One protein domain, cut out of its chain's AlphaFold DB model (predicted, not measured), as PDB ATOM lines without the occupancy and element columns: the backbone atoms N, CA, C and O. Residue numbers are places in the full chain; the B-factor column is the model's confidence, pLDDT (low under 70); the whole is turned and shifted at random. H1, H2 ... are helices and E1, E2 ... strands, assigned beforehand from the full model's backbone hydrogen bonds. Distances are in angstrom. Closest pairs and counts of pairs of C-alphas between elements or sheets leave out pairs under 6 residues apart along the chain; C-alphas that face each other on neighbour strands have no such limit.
ATOM      1  N   GLY A 122     153.310 115.390 114.085       90.12
ATOM      2  CA  GLY A 122     153.951 114.220 114.669       90.12
ATOM      3  C   GLY A 122     155.403 114.502 115.016       90.12
ATOM      4  O   GLY A 122     156.205 114.796 114.134       90.12
ATOM      5  N   SER A 123     155.750 114.377 116.293       92.75
ATOM      6  CA  SER A 123     157.133 114.431 116.766       92.75
ATOM      7  C   SER A 123     157.348 113.385 117.849       92.75
ATOM      8  O   SER A 123     156.573 113.291 118.799       92.75
ATOM      9  N   SER A 124     158.392 112.574 117.700       93.00
ATOM     10  CA  SER A 124     158.762 111.526 118.653       93.00
ATOM     11  C   SER A 124     160.183 111.749 119.142       93.00
ATOM     12  O   SER A 124     161.084 112.002 118.341       93.00
ATOM     13  N   LEU A 125     160.404 111.596 120.448       94.25
ATOM     14  CA  LEU A 125     161.750 111.637 121.009       94.25
ATOM     15  C   LEU A 125     162.560 110.442 120.509       94.25
ATOM     16  O   LEU A 125     162.056 109.317 120.452       94.25
ATOM     17  N   ASN A 126     163.838 110.657 120.210       92.88
ATOM     18  CA  ASN A 126     164.763 109.589 119.848       92.88
ATOM     19  C   ASN A 126     165.202 108.761 121.074       92.88
ATOM     20  O   ASN A 126     164.936 109.109 122.226       92.88
ATOM     21  N   ALA A 127     165.902 107.649 120.835       92.38
ATOM     22  CA  ALA A 127     166.305 106.723 121.896       92.38
ATOM     23  C   ALA A 127     167.235 107.345 122.957       92.38
ATOM     24  O   ALA A 127     167.194 106.919 124.107       92.38
ATOM     25  N   ALA A 128     168.065 108.329 122.597       93.12
ATOM     26  CA  ALA A 128     168.938 109.009 123.552       93.12
ATOM     27  C   ALA A 128     168.137 109.969 124.444       93.12
ATOM     28  O   ALA A 128     168.296 109.948 125.661       93.12
ATOM     29  N   GLN A 129     167.219 110.738 123.853       94.81
ATOM     30  CA  GLN A 129     166.335 111.652 124.580       94.81
ATOM     31  C   GLN A 129     165.450 110.913 125.592       94.81
ATOM     32  O   GLN A 129     165.290 111.377 126.715       94.81
ATOM     33  N   ARG A 130     164.925 109.733 125.233       95.38
ATOM     34  CA  ARG A 130     164.080 108.925 126.134       95.38
ATOM     35  C   ARG A 130     164.819 108.328 127.336       95.38
ATOM     36  O   ARG A 130     164.172 107.909 128.286       95.38
ATOM     37  N   LYS A 131     166.154 108.259 127.306       92.88
ATOM     38  CA  LYS A 131     166.962 107.732 128.422       92.88
ATOM     39  C   LYS A 131     167.299 108.787 129.480       92.88
ATOM     40  O   LYS A 131     167.824 108.420 130.528       92.88
ATOM     41  N   ALA A 132     167.053 110.069 129.208       93.50
ATOM     42  CA  ALA A 132     167.337 111.144 130.151       93.50
ATOM     43  C   ALA A 132     166.377 111.091 131.352       93.50
ATOM     44  O   ALA A 132     165.170 110.989 131.160       93.50
ATOM     45  N   ALA A 133     166.911 111.198 132.572       92.75
ATOM     46  CA  ALA A 133     166.147 111.257 133.817       92.75
ATOM     47  C   ALA A 133     166.651 112.454 134.661       92.75
ATOM     48  O   ALA A 133     167.802 112.425 135.101       92.75
ATOM     49  N   PRO A 134     165.848 113.519 134.860       94.94
ATOM     50  CA  PRO A 134     164.511 113.711 134.300       94.94
ATOM     51  C   PRO A 134     164.542 113.837 132.769       94.94
ATOM     52  O   PRO A 134     165.499 114.355 132.189       94.94
ATOM     53  N   LEU A 135     163.471 113.390 132.119       97.38
ATOM     54  CA  LEU A 135     163.258 113.643 130.698       97.38
ATOM     55  C   LEU A 135     162.694 115.052 130.571       97.38
ATOM     56  O   LEU A 135     161.641 115.348 131.129       97.38
ATOM     57  N   VAL A 136     163.389 115.910 129.832       97.56
ATOM     58  CA  VAL A 136     162.956 117.282 129.556       97.56
ATOM     59  C   VAL A 136     162.980 117.504 128.053       97.56
ATOM     60  O   VAL A 136     164.010 117.307 127.404       97.56
ATOM     61  N   HIS A 137     161.847 117.901 127.484       97.94
ATOM     62  CA  HIS A 137     161.732 118.162 126.057       97.94
ATOM     63  C   HIS A 137     160.769 119.308 125.769       97.94
ATOM     64  O   HIS A 137     159.828 119.552 126.518       97.94
ATOM     65  N   ARG A 138     161.003 120.010 124.663       97.44
ATOM     66  CA  ARG A 138     160.154 121.097 124.186       97.44
ATOM     67  C   ARG A 138     159.747 120.794 122.752       97.44
ATOM     68  O   ARG A 138     160.595 120.762 121.866       97.44
ATOM     69  N   PHE A 139     158.457 120.547 122.554       97.44
ATOM     70  CA  PHE A 139     157.865 120.406 121.230       97.44
ATOM     71  C   PHE A 139     157.599 121.797 120.658       97.44
ATOM     72  O   PHE A 139     157.049 122.649 121.352       97.44
ATOM     73  N   GLU A 140     157.986 122.018 119.406       96.69
ATOM     74  CA  GLU A 140     157.950 123.325 118.742       96.69
ATOM     75  C   GLU A 140     157.039 123.300 117.511       96.69
ATOM     76  O   GLU A 140     156.742 122.233 116.961       96.69
ATOM     77  N   GLY A 141     156.661 124.494 117.041       94.38
ATOM     78  CA  GLY A 141     155.890 124.673 115.809       94.38
ATOM     79  C   GLY A 141     154.419 124.291 115.956       94.38
ATOM     80  O   GLY A 141     153.791 123.883 114.981       94.38
ATOM     81  N   LEU A 142     153.883 124.385 117.174       95.88
ATOM     82  CA  LEU A 142     152.486 124.081 117.458       95.88
ATOM     83  C   LEU A 142     151.612 125.291 117.111       95.88
ATOM     84  O   LEU A 142     152.037 126.439 117.248       95.88
ATOM     85  N   GLN A 143     150.377 125.049 116.682       94.38
ATOM     86  CA  GLN A 143     149.386 126.116 116.561       94.38
ATOM     87  C   GLN A 143     148.702 126.314 117.909       94.38
ATOM     88  O   GLN A 143     148.499 125.352 118.645       94.38
ATOM     89  N   VAL A 144     148.347 127.556 118.235       95.12
ATOM     90  CA  VAL A 144     147.614 127.889 119.465       95.12
ATOM     91  C   VAL A 144     146.128 127.603 119.264       95.12
ATOM     92  O   VAL A 144     145.572 127.879 118.200       95.12
ATOM     93  N   PHE A 145     145.475 127.051 120.285       94.94
ATOM     94  CA  PHE A 145     144.039 126.798 120.264       94.94
ATOM     95  C   PHE A 145     143.235 128.089 120.048       94.94
ATOM     96  O   PHE A 145     143.460 129.098 120.714       94.94
ATOM     97  N   THR A 146     142.240 128.030 119.160       91.38
ATOM     98  CA  THR A 146     141.273 129.115 118.918       91.38
ATOM     99  C   THR A 146     139.853 128.559 118.932       91.38
ATOM    100  O   THR A 146     139.645 127.385 118.628       91.38
ATOM    101  N   ALA A 147     138.861 129.376 119.287       88.38
ATOM    102  CA  ALA A 147     137.468 128.926 119.295       88.38
ATOM    103  C   ALA A 147     136.924 128.714 117.870       88.38
ATOM    104  O   ALA A 147     136.035 127.894 117.660       88.38
ATOM    105  N   GLU A 148     137.484 129.430 116.896       88.19
ATOM    106  CA  GLU A 148     137.115 129.389 115.484       88.19
ATOM    107  C   GLU A 148     137.628 128.117 114.801       88.19
ATOM    108  O   GLU A 148     136.947 127.543 113.951       88.19
ATOM    109  N   ARG A 149     138.830 127.662 115.179       87.88
ATOM    110  CA  ARG A 149     139.468 126.436 114.678       87.88
ATOM    111  C   ARG A 149     140.031 125.627 115.852       87.88
ATOM    112  O   ARG A 149     141.245 125.531 116.009       87.88
ATOM    113  N   PRO A 150     139.181 125.020 116.694       88.94
ATOM    114  CA  PRO A 150     139.645 124.338 117.902       88.94
ATOM    115  C   PRO A 150     140.585 123.169 117.593       88.94
ATOM    116  O   PRO A 150     141.535 122.926 118.329       88.94
ATOM    117  N   TRP A 151     140.370 122.481 116.472       89.38
ATOM    118  CA  TRP A 151     141.118 121.282 116.095       89.38
ATOM    119  C   TRP A 151     142.609 121.524 115.824       89.38
ATOM    120  O   TRP A 151     143.414 120.629 116.090       89.38
ATOM    121  N   VAL A 152     143.000 122.721 115.357       90.50
ATOM    122  CA  VAL A 152     144.409 123.013 115.033       90.50
ATOM    123  C   VAL A 152     145.291 123.188 116.268       90.50
ATOM    124  O   VAL A 152     146.499 123.019 116.165       90.50
ATOM    125  N   GLY A 153     144.710 123.468 117.438       94.19
ATOM    126  CA  GLY A 153     145.443 123.621 118.700       94.19
ATOM    127  C   GLY A 153     145.275 122.458 119.675       94.19
ATOM    128  O   GLY A 153     145.532 122.625 120.864       94.19
ATOM    129  N   VAL A 154     144.783 121.302 119.213       94.50
ATOM    130  CA  VAL A 154     144.595 120.112 120.056       94.50
ATOM    131  C   VAL A 154     145.627 119.047 119.720       94.50
ATOM    132  O   VAL A 154     145.688 118.589 118.582       94.50
ATOM    133  N   TYR A 155     146.382 118.606 120.724       95.44
ATOM    134  CA  TYR A 155     147.457 117.622 120.585       95.44
ATOM    135  C   TYR A 155     147.297 116.481 121.593       95.44
ATOM    136  O   TYR A 155     146.789 116.684 122.693       95.44
ATOM    137  N   ARG A 156     147.760 115.283 121.237       95.12
ATOM    138  CA  ARG A 156     147.857 114.104 122.105       95.12
ATOM    139  C   ARG A 156     149.323 113.818 122.415       95.12
ATOM    140  O   ARG A 156     150.102 113.561 121.499       95.12
ATOM    141  N   LEU A 157     149.683 113.824 123.693       97.44
ATOM    142  CA  LEU A 157     150.958 113.309 124.185       97.44
ATOM    143  C   LEU A 157     150.781 111.832 124.540       97.44
ATOM    144  O   LEU A 157     149.963 111.509 125.401       97.44
ATOM    145  N   ASP A 158     151.562 110.961 123.908       96.88
ATOM    146  CA  ASP A 158     151.674 109.557 124.302       96.88
ATOM    147  C   ASP A 158     152.980 109.345 125.073       96.88
ATOM    148  O   ASP A 158     154.065 109.633 124.553       96.88
ATOM    149  N   VAL A 159     152.875 108.771 126.271       97.62
ATOM    150  CA  VAL A 159     154.000 108.327 127.102       97.62
ATOM    151  C   VAL A 159     153.825 106.843 127.402       97.62
ATOM    152  O   VAL A 159     152.780 106.424 127.892       97.62
ATOM    153  N   GLU A 160     154.848 106.041 127.127       97.88
ATOM    154  CA  GLU A 160     154.868 104.622 127.477       97.88
ATOM    155  C   GLU A 160     156.031 104.333 128.420       97.88
ATOM    156  O   GLU A 160     157.179 104.713 128.159       97.88
ATOM    157  N   LEU A 161     155.699 103.679 129.532       97.56
ATOM    158  CA  LEU A 161     156.601 103.388 130.634       97.56
ATOM    159  C   LEU A 161     156.644 101.880 130.878       97.56
ATOM    160  O   LEU A 161     155.609 101.245 131.072       97.56
ATOM    161  N   THR A 162     157.839 101.305 130.933       96.81
ATOM    162  CA  THR A 162     158.054  99.904 131.317       96.81
ATOM    163  C   THR A 162     158.645  99.835 132.720       96.81
ATOM    164  O   THR A 162     159.595 100.556 133.026       96.81
ATOM    165  N   ALA A 163     158.095  98.958 133.564       96.12
ATOM    166  CA  ALA A 163     158.626  98.694 134.896       96.12
ATOM    167  C   ALA A 163     159.970  97.957 134.818       96.12
ATOM    168  O   ALA A 163     160.084  96.927 134.157       96.12
ATOM    169  N   VAL A 164     160.965  98.484 135.525       95.56
ATOM    170  CA  VAL A 164     162.238  97.817 135.837       95.56
ATOM    171  C   VAL A 164     162.169  97.201 137.237       95.56
ATOM    172  O   VAL A 164     162.672  96.100 137.450       95.56
ATOM    173  N   ALA A 165     161.480  97.870 138.166       92.56
ATOM    174  CA  ALA A 165     161.194  97.383 139.511       92.56
ATOM    175  C   ALA A 165     159.704  97.590 139.863       92.56
ATOM    176  O   ALA A 165     159.024  98.384 139.201       92.56
ATOM    177  N   PRO A 166     159.173  96.888 140.885       89.31
ATOM    178  CA  PRO A 166     157.823  97.126 141.390       89.31
ATOM    179  C   PRO A 166     157.631  98.579 141.839       89.31
ATOM    180  O   PRO A 166     158.574  99.228 142.280       89.31
ATOM    181  N   ASP A 167     156.395  99.065 141.737       89.38
ATOM    182  CA  ASP A 167     155.950 100.351 142.295       89.38
ATOM    183  C   ASP A 167     156.618 101.622 141.745       89.38
ATOM    184  O   ASP A 167     156.405 102.706 142.287       89.38
ATOM    185  N   GLY A 168     157.334 101.531 140.620       93.50
ATOM    186  CA  GLY A 168     157.863 102.700 139.918       93.50
ATOM    187  C   GLY A 168     156.775 103.703 139.525       93.50
ATOM    188  O   GLY A 168     155.799 103.352 138.849       93.50
ATOM    189  N   VAL A 169     156.968 104.969 139.906       97.31
ATOM    190  CA  VAL A 169     156.099 106.098 139.544       97.31
ATOM    191  C   VAL A 169     156.932 107.199 138.896       97.31
ATOM    192  O   VAL A 169     157.982 107.589 139.404       97.31
ATOM    193  N   ALA A 170     156.455 107.695 137.759       97.88
ATOM    194  CA  ALA A 170     156.958 108.894 137.112       97.88
ATOM    195  C   ALA A 170     156.007 110.066 137.373       97.88
ATOM    196  O   ALA A 170     154.814 109.864 137.570       97.88
ATOM    197  N   HIS A 171     156.517 111.288 137.332       98.50
ATOM    198  CA  HIS A 171     155.759 112.506 137.588       98.50
ATOM    199  C   HIS A 171     155.848 113.435 136.380       98.50
ATOM    200  O   HIS A 171     156.939 113.867 136.001       98.50
ATOM    201  N   LEU A 172     154.706 113.696 135.746       98.56
ATOM    202  CA  LEU A 172     154.601 114.479 134.518       98.56
ATOM    203  C   LEU A 172     154.157 115.917 134.809       98.56
ATOM    204  O   LEU A 172     153.115 116.147 135.422       98.56
ATOM    205  N   THR A 173     154.890 116.879 134.260       98.56
ATOM    206  CA  THR A 173     154.508 118.293 134.197       98.56
ATOM    207  C   THR A 173     154.533 118.761 132.746       98.56
ATOM    208  O   THR A 173     155.470 118.453 132.002       98.56
ATOM    209  N   VAL A 174     153.500 119.504 132.343       98.25
ATOM    210  CA  VAL A 174     153.383 120.087 131.004       98.25
ATOM    211  C   VAL A 174     153.078 121.580 131.091       98.25
ATOM    212  O   VAL A 174     152.152 121.991 131.789       98.25
ATOM    213  N   GLU A 175     153.839 122.385 130.349       98.12
ATOM    214  CA  GLU A 175     153.651 123.837 130.216       98.12
ATOM    215  C   GLU A 175     153.416 124.226 128.747       98.12
ATOM    216  O   GLU A 175     153.760 123.476 127.829       98.12
ATOM    217  N   GLY A 176     152.811 125.396 128.519       97.31
ATOM    218  CA  GLY A 176     152.395 125.862 127.185       97.31
ATOM    219  C   GLY A 176     151.072 125.260 126.684       97.31
ATOM    220  O   GLY A 176     150.640 125.537 125.561       97.31
ATOM    221  N   ALA A 177     150.403 124.445 127.507       97.25
ATOM    222  CA  ALA A 177     149.110 123.847 127.200       97.25
ATOM    223  C   ALA A 177     148.302 123.502 128.465       97.25
ATOM    224  O   ALA A 177     148.849 123.384 129.560       97.25
ATOM    225  N   THR A 178     146.991 123.300 128.308       96.88
ATOM    226  CA  THR A 178     146.096 122.794 129.367       96.88
ATOM    227  C   THR A 178     145.480 121.467 128.940       96.88
ATOM    228  O   THR A 178     145.134 121.311 127.768       96.88
ATOM    229  N   GLU A 179     145.338 120.511 129.864       97.25
ATOM    230  CA  GLU A 179     144.668 119.243 129.558       97.25
ATOM    231  C   GLU A 179     143.231 119.502 129.088       97.25
ATOM    232  O   GLU A 179     142.564 120.441 129.536       97.25
ATOM    233  N   CYS A 180     142.739 118.662 128.190       95.19
ATOM    234  CA  CYS A 180     141.369 118.702 127.718       95.19
ATOM    235  C   CYS A 180     140.768 117.307 127.539       95.19
ATOM    236  O   CYS A 180     141.448 116.282 127.592       95.19
ATOM    237  N   GLU A 181     139.453 117.264 127.356       91.94
ATOM    238  CA  GLU A 181     138.756 116.058 126.917       91.94
ATOM    239  C   GLU A 181     139.159 115.665 125.490       91.94
ATOM    240  O   GLU A 181     139.402 116.518 124.643       91.94
ATOM    241  N   SER A 182     139.187 114.362 125.205       84.69
ATOM    242  CA  SER A 182     139.568 113.809 123.898       84.69
ATOM    243  C   SER A 182     138.451 113.848 122.843       84.69
ATOM    244  O   SER A 182     138.674 113.420 121.711       84.69
ATOM    245  N   GLY A 183     137.259 114.343 123.191       78.44
ATOM    246  CA  GLY A 183     136.089 114.389 122.313       78.44
ATOM    247  C   GLY A 183     135.295 115.693 122.419       78.44
ATOM    248  O   GLY A 183     135.542 116.537 123.281       78.44
ATOM    249  N   GLY A 184     134.318 115.855 121.524       75.94
ATOM    250  CA  GLY A 184     133.434 117.022 121.503       75.94
ATOM    251  C   GLY A 184     134.189 118.341 121.259       75.94
ATOM    252  O   GLY A 184     135.086 118.376 120.420       75.94
ATOM    253  N   PRO A 185     133.855 119.439 121.968       80.44
ATOM    254  CA  PRO A 185     134.546 120.723 121.835       80.44
ATOM    255  C   PRO A 185     135.909 120.744 122.552       80.44
ATOM    256  O   PRO A 185     136.461 121.823 122.753       80.44
ATOM    257  N   PHE A 186     136.440 119.588 122.974       89.69
ATOM    258  CA  PHE A 186     137.699 119.439 123.710       89.69
ATOM    259  C   PHE A 186     137.705 120.183 125.045       89.69
ATOM    260  O   PHE A 186     138.624 120.951 125.282       89.69
ATOM    261  N   ALA A 187     136.672 120.077 125.885       92.00
ATOM    262  CA  ALA A 187     136.532 120.918 127.084       92.00
ATOM    263  C   ALA A 187     137.795 120.933 127.972       92.00
ATOM    264  O   ALA A 187     138.467 119.914 128.133       92.00
ATOM    265  N   VAL A 188     138.129 122.107 128.518       94.62
ATOM    266  CA  VAL A 188     139.328 122.310 129.348       94.62
ATOM    267  C   VAL A 188     139.189 121.549 130.667       94.62
ATOM    268  O   VAL A 188     138.134 121.593 131.296       94.62
ATOM    269  N   LYS A 189     140.267 120.886 131.090       94.56
ATOM    270  CA  LYS A 189     140.418 120.257 132.406       94.56
ATOM    271  C   LYS A 189     141.412 121.062 133.259       94.56
ATOM    272  O   LYS A 189     141.393 122.288 133.243       94.56
ATOM    273  N   ALA A 190     142.267 120.399 134.034       91.19
ATOM    274  CA  ALA A 190     143.283 121.051 134.848       91.19
ATOM    275  C   ALA A 190     144.626 121.167 134.098       91.19
ATOM    276  O   ALA A 190     144.920 120.360 133.212       91.19
ATOM    277  N   PRO A 191     145.479 122.143 134.448       94.50
ATOM    278  CA  PRO A 191     146.888 122.105 134.075       94.50
ATOM    279  C   PRO A 191     147.557 120.830 134.602       94.50
ATOM    280  O   PRO A 191     147.316 120.427 135.740       94.50
ATOM    281  N   VAL A 192     148.433 120.221 133.801       96.81
ATOM    282  CA  VAL A 192     149.172 119.017 134.205       96.81
ATOM    283  C   VAL A 192     150.420 119.436 134.970       96.81
ATOM    284  O   VAL A 192     151.392 119.916 134.385       96.81
ATOM    285  N   ARG A 193     150.385 119.260 136.290       96.81
ATOM    286  CA  ARG A 193     151.515 119.493 137.192       96.81
ATOM    287  C   ARG A 193     151.673 118.289 138.097       96.81
ATOM    288  O   ARG A 193     150.712 117.922 138.767       96.81
ATOM    289  N   ASP A 194     152.874 117.723 138.115       97.12
ATOM    290  CA  ASP A 194     153.231 116.609 138.996       97.12
ATOM    291  C   ASP A 194     152.255 115.412 138.915       97.12
ATOM    292  O   ASP A 194     151.917 114.782 139.913       97.12
ATOM    293  N   LEU A 195     151.753 115.110 137.711       97.62
ATOM    294  CA  LEU A 195     150.794 114.029 137.486       97.62
ATOM    295  C   LEU A 195     151.499 112.666 137.624       97.62
ATOM    296  O   LEU A 195     152.385 112.378 136.813       97.62
ATOM    297  N   PRO A 196     151.103 111.803 138.580       97.75
ATOM    298  CA  PRO A 196     151.728 110.498 138.753       97.75
ATOM    299  C   PRO A 196     151.312 109.520 137.648       97.75
ATOM    300  O   PRO A 196     150.125 109.286 137.413       97.75
ATOM    301  N   LEU A 197     152.297 108.884 137.020       98.00
ATOM    302  CA  LEU A 197     152.147 107.869 135.982       98.00
ATOM    303  C   LEU A 197     152.866 106.584 136.409       98.00
ATOM    304  O   LEU A 197     154.056 106.593 136.721       98.00
ATOM    305  N   LYS A 198     152.154 105.456 136.399       97.44
ATOM    306  CA  LYS A 198     152.738 104.120 136.616       97.44
ATOM    307  C   LYS A 198     153.240 103.521 135.301       97.44
ATOM    308  O   LYS A 198     152.971 104.065 134.234       97.44
ATOM    309  N   ALA A 199     153.911 102.372 135.354       97.25
ATOM    310  CA  ALA A 199     154.175 101.583 134.150       97.25
ATOM    311  C   ALA A 199     152.882 101.330 133.344       97.25
ATOM    312  O   ALA A 199     151.823 101.068 133.918       97.25
ATOM    313  N   GLY A 200     152.975 101.433 132.021       96.50
ATOM    314  CA  GLY A 200     151.855 101.350 131.088       96.50
ATOM    315  C   GLY A 200     151.883 102.446 130.022       96.50
ATOM    316  O   GLY A 200     152.820 103.246 129.942       96.50
ATOM    317  N   SER A 201     150.837 102.462 129.196       97.44
ATOM    318  CA  SER A 201     150.624 103.456 128.143       97.44
ATOM    319  C   SER A 201     149.676 104.552 128.624       97.44
ATOM    320  O   SER A 201     148.573 104.266 129.088       97.44
ATOM    321  N   HIS A 202     150.088 105.806 128.459       97.44
ATOM    322  CA  HIS A 202     149.338 106.992 128.864       97.44
ATOM    323  C   HIS A 202     149.166 107.921 127.668       97.44
ATOM    324  O   HIS A 202     150.152 108.299 127.037       97.44
ATOM    325  N   SER A 203     147.926 108.314 127.381       96.06
ATOM    326  CA  SER A 203     147.596 109.285 126.335       96.06
ATOM    327  C   SER A 203     146.847 110.461 126.943       96.06
ATOM    328  O   SER A 203     145.772 110.284 127.518       96.06
ATOM    329  N   ILE A 204     147.401 111.664 126.800       96.62
ATOM    330  CA  ILE A 204     146.871 112.890 127.404       96.62
ATOM    331  C   ILE A 204     146.632 113.918 126.302       96.62
ATOM    332  O   ILE A 204     147.498 114.134 125.454       96.62
ATOM    333  N   TYR A 205     145.451 114.536 126.297       95.81
ATOM    334  CA  TYR A 205     145.052 115.512 125.286       95.81
ATOM    335  C   TYR A 205     145.202 116.930 125.821       95.81
ATOM    336  O   TYR A 205     144.835 117.216 126.958       95.81
ATOM    337  N   PHE A 206     145.696 117.828 124.981       96.62
ATOM    338  CA  PHE A 206     146.071 119.183 125.343       96.62
ATOM    339  C   PHE A 206     145.487 120.198 124.373       96.62
ATOM    340  O   PHE A 206     145.593 120.013 123.164       96.62
ATOM    341  N   ARG A 207     144.954 121.301 124.908       95.88
ATOM    342  CA  ARG A 207     144.799 122.559 124.172       95.88
ATOM    343  C   ARG A 207     146.044 123.402 124.382       95.88
ATOM    344  O   ARG A 207     146.364 123.745 125.522       95.88
ATOM    345  N   THR A 208     146.729 123.756 123.310       96.81
ATOM    346  CA  THR A 208     147.891 124.646 123.361       96.81
ATOM    347  C   THR A 208     147.472 126.077 123.669       96.81
ATOM    348  O   THR A 208     146.545 126.622 123.069       96.81
ATOM    349  N   THR A 209     148.180 126.699 124.605       96.69
ATOM    350  CA  THR A 209     148.092 128.137 124.899       96.69
ATOM    351  C   THR A 209     149.268 128.902 124.300       96.69
ATOM    352  O   THR A 209     149.221 130.122 124.186       96.69
ATOM    353  N   GLU A 210     150.314 128.182 123.897       97.06
ATOM    354  CA  GLU A 210     151.552 128.705 123.333       97.06
ATOM    355  C   GLU A 210     151.945 127.898 122.084       97.06
ATOM    356  O   GLU A 210     151.490 126.762 121.917       97.06
ATOM    357  N   PRO A 211     152.794 128.432 121.184       96.69
ATOM    358  CA  PRO A 211     153.223 127.722 119.973       96.69
ATOM    359  C   PRO A 211     154.237 126.591 120.242       96.69
ATOM    360  O   PRO A 211     154.922 126.114 119.335       96.69
ATOM    361  N   HIS A 212     154.365 126.184 121.502       97.25
ATOM    362  CA  HIS A 212     155.264 125.150 121.978       97.25
ATOM    363  C   HIS A 212     154.678 124.476 123.219       97.25
ATOM    364  O   HIS A 212     153.847 125.052 123.918       97.25
ATOM    365  N   LEU A 213     155.127 123.255 123.492       97.44
ATOM    366  CA  LEU A 213     154.719 122.476 124.658       97.44
ATOM    367  C   LEU A 213     155.974 121.951 125.352       97.44
ATOM    368  O   LEU A 213     156.740 121.177 124.771       97.44
ATOM    369  N   HIS A 214     156.202 122.390 126.588       98.00
ATOM    370  CA  HIS A 214     157.297 121.897 127.417       98.00
ATOM    371  C   HIS A 214     156.823 120.686 128.216       98.00
ATOM    372  O   HIS A 214     155.775 120.730 128.853       98.00
ATOM    373  N   THR A 215     157.576 119.594 128.169       97.88
ATOM    374  CA  THR A 215     157.287 118.348 128.878       97.88
ATOM    375  C   THR A 215     158.457 118.005 129.783       97.88
ATOM    376  O   THR A 215     159.585 117.848 129.309       97.88
ATOM    377  N   GLN A 216     158.169 117.828 131.069       98.38
ATOM    378  CA  GLN A 216     159.097 117.278 132.047       98.38
ATOM    379  C   GLN A 216     158.502 116.005 132.650       98.38
ATOM    380  O   GLN A 216     157.393 116.025 133.176       98.38
ATOM    381  N   LEU A 217     159.256 114.909 132.600       98.38
ATOM    382  CA  LEU A 217     158.916 113.652 133.254       98.38
ATOM    383  C   LEU A 217     160.038 113.284 134.231       98.38
ATOM    384  O   LEU A 217     161.153 112.953 133.822       98.38
ATOM    385  N   ILE A 218     159.742 113.355 135.524       98.12
ATOM    386  CA  ILE A 218     160.663 112.988 136.604       98.12
ATOM    387  C   ILE A 218     160.428 111.519 136.943       98.12
ATOM    388  O   ILE A 218     159.302 111.133 137.241       98.12
ATOM    389  N   TYR A 219     161.466 110.692 136.883       96.56
ATOM    390  CA  TYR A 219     161.377 109.268 137.204       96.56
ATOM    391  C   TYR A 219     162.742 108.717 137.623       96.56
ATOM    392  O   TYR A 219     163.781 109.300 137.310       96.56
ATOM    393  N   ASP A 220     162.726 107.577 138.312       95.50
ATOM    394  CA  ASP A 220     163.919 106.802 138.646       95.50
ATOM    395  C   ASP A 220     164.180 105.751 137.557       95.50
ATOM    396  O   ASP A 220     163.338 104.886 137.294       95.50
ATOM    397  N   ASN A 221     165.352 105.811 136.922       94.06
ATOM    398  CA  ASN A 221     165.732 104.877 135.861       94.06
ATOM    399  C   ASN A 221     166.022 103.452 136.369       94.06
ATOM    400  O   ASN A 221     166.094 102.525 135.563       94.06
ATOM    401  N   GLN A 222     166.151 103.267 137.686       94.75
ATOM    402  CA  GLN A 222     166.223 101.948 138.312       94.75
ATOM    403  C   GLN A 222     164.839 101.304 138.457       94.75
ATOM    404  O   GLN A 222     164.747 100.092 138.640       94.75
ATOM    405  N   GLN A 223     163.762 102.090 138.349       95.50
ATOM    406  CA  GLN A 223     162.385 101.623 138.530       95.50
ATOM    407  C   GLN A 223     161.570 101.651 137.239       95.50
ATOM    408  O   GLN A 223     160.709 100.792 137.052       95.50
ATOM    409  N   LEU A 224     161.831 102.604 136.342       96.94
ATOM    410  CA  LEU A 224     161.085 102.795 135.101       96.94
ATOM    411  C   LEU A 224     162.007 103.075 133.912       96.94
ATOM    412  O   LEU A 224     163.049 103.713 134.028       96.94
ATOM    413  N   THR A 225     161.568 102.657 132.729       96.88
ATOM    414  CA  THR A 225     162.149 103.054 131.441       96.88
ATOM    415  C   THR A 225     161.080 103.691 130.563       96.88
ATOM    416  O   THR A 225     159.982 103.154 130.446       96.88
ATOM    417  N   VAL A 226     161.410 104.805 129.902       97.12
ATOM    418  CA  VAL A 226     160.537 105.441 128.906       97.12
ATOM    419  C   VAL A 226     160.753 104.777 127.546       97.12
ATOM    420  O   VAL A 226     161.775 104.982 126.885       97.12
ATOM    421  N   THR A 227     159.791 103.973 127.101       95.50
ATOM    422  CA  THR A 227     159.855 103.296 125.797       95.50
ATOM    423  C   THR A 227     159.306 104.173 124.676       95.50
ATOM    424  O   THR A 227     159.844 104.140 123.565       95.50
ATOM    425  N   GLN A 228     158.345 105.050 124.981       96.19
ATOM    426  CA  GLN A 228     157.773 106.014 124.041       96.19
ATOM    427  C   GLN A 228     157.511 107.366 124.714       96.19
ATOM    428  O   GLN A 228     157.018 107.433 125.834       96.19
ATOM    429  N   CYS A 229     157.820 108.448 124.002       96.56
ATOM    430  CA  CYS A 229     157.368 109.801 124.317       96.56
ATOM    431  C   CYS A 229     157.222 110.556 122.993       96.56
ATOM    432  O   CYS A 229     158.210 110.733 122.270       96.56
ATOM    433  N   ARG A 230     155.991 110.915 122.626       95.81
ATOM    434  CA  ARG A 230     155.685 111.571 121.348       95.81
ATOM    435  C   ARG A 230     154.468 112.477 121.457       95.81
ATOM    436  O   ARG A 230     153.508 112.135 122.142       95.81
ATOM    437  N   LEU A 231     154.496 113.592 120.736       96.06
ATOM    438  CA  LEU A 231     153.369 114.504 120.580       96.06
ATOM    439  C   LEU A 231     152.795 114.354 119.175       96.06
ATOM    440  O   LEU A 231     153.529 114.364 118.184       96.06
ATOM    441  N   MET A 232     151.479 114.208 119.089       93.56
ATOM    442  CA  MET A 232     150.779 113.965 117.835       93.56
ATOM    443  C   MET A 232     149.502 114.784 117.743       93.56
ATOM    444  O   MET A 232     148.921 115.182 118.747       93.56
ATOM    445  N   GLN A 233     149.022 114.978 116.528       91.62
ATOM    446  CA  GLN A 233     147.742 115.604 116.236       91.62
ATOM    447  C   GLN A 233     147.179 114.931 114.990       91.62
ATOM    448  O   GLN A 233     147.908 114.772 114.016       91.62
ATOM    449  N   GLY A 234     145.915 114.508 115.047       87.81
ATOM    450  CA  GLY A 234     145.170 114.065 113.865       87.81
ATOM    451  C   GLY A 234     144.327 115.208 113.299       87.81
ATOM    452  O   GLY A 234     144.594 116.376 113.579       87.81
TER     453      GLY A 234
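Overview. This is residues 122 to 234 of the 541 residues of an uncharacterized protein of Planctomycetales bacterium 12-60-4 (UniProt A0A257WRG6). What shape does one see first? Two twisted antiparallel sheets stand face to face in an elongated sandwich, E1, E9, E3, E7, E5 in one and E2, E8, E4, E6 in the other, with the small helix H1 near one end of the long axis. They make a jelly roll, one long hairpin wound over both sheets in four nested antiparallel pairs: E1 with E9, E2 with E8, E3 with E7, E4 with E6. What is it made of, and how large is it? The printed part has 113 residues, mostly strand, with one named helix and nine named strands in the order E1 E2 H1 E3 E4 E5 E6 E7 E8 E9. It is compact, with a radius of gyration of the C-alphas of 13.9 A, and spans 46 by 24 by 20 A.

Arrangement. How does the sheet that begins at Gly 122 run? Its order is E1, residues 122 to 124, E9, 224 to 233, E3, 154 to 163, E7, 200 to 208, and E5, 177 to 179. Within hydrogen-bond range are N 123 and O 231 at 2.9 A for E1 and E9, N 158 and O 230 at 2.9 A for E9 and E3, N 157 and O 204 at 2.8 A for E3 and E7, and N 178 and O 207 at 2.9 A for E7 and E5. And the other sheet? Its order is E2, residues 135 to 140, E8, 212 to 218, E4, 169 to 175, and E6, 195 to 198. Within hydrogen-bond range are N 137 and O 215 at 2.9 A for E2 and E8, N 173 and O 216 at 2.9 A for E8 and E4, and N 170 and O 197 at 2.8 A for E4 and E6. How do the sheets face each other? Their facing parts are 8.6 A centre to centre, with best planes 22 degrees apart and strands at 9 degrees; the closest C-alphas of E5 and E8 are those of Ala 177 and Leu 213, 6.3 A apart. Where is the helix? H1, residues 150 to 153, only grazes the first sheet, and the closest C-alphas of H1 and E7 are those of Gly 153 and Thr 208, 5.4 A apart. H1 is too short for an O i to N i+4 pair; its one O i to N i+3 pair is within range.

Along the chain. Where do the strands begin and end? C-alpha 122 of E1 is at (153.951, 114.220, 114.669), and C-alpha 233 of E9 at (147.742, 115.604, 116.236). Which strands are long? E3 measures 29.6 A from first to last C-alpha, E9 26.4 A and E7 24.9 A.

Size, cuts and confidence. How far does it reach? The two C-alphas farthest apart, those of Glu 148 and Ala 165, are 46.7 A apart. Is it unbroken and sure? The printed part has no cut, and the link E5 to E6, residues 180 to 194, is long. The mean pLDDT of the printed part is 94.7, and no printed residue is under 70.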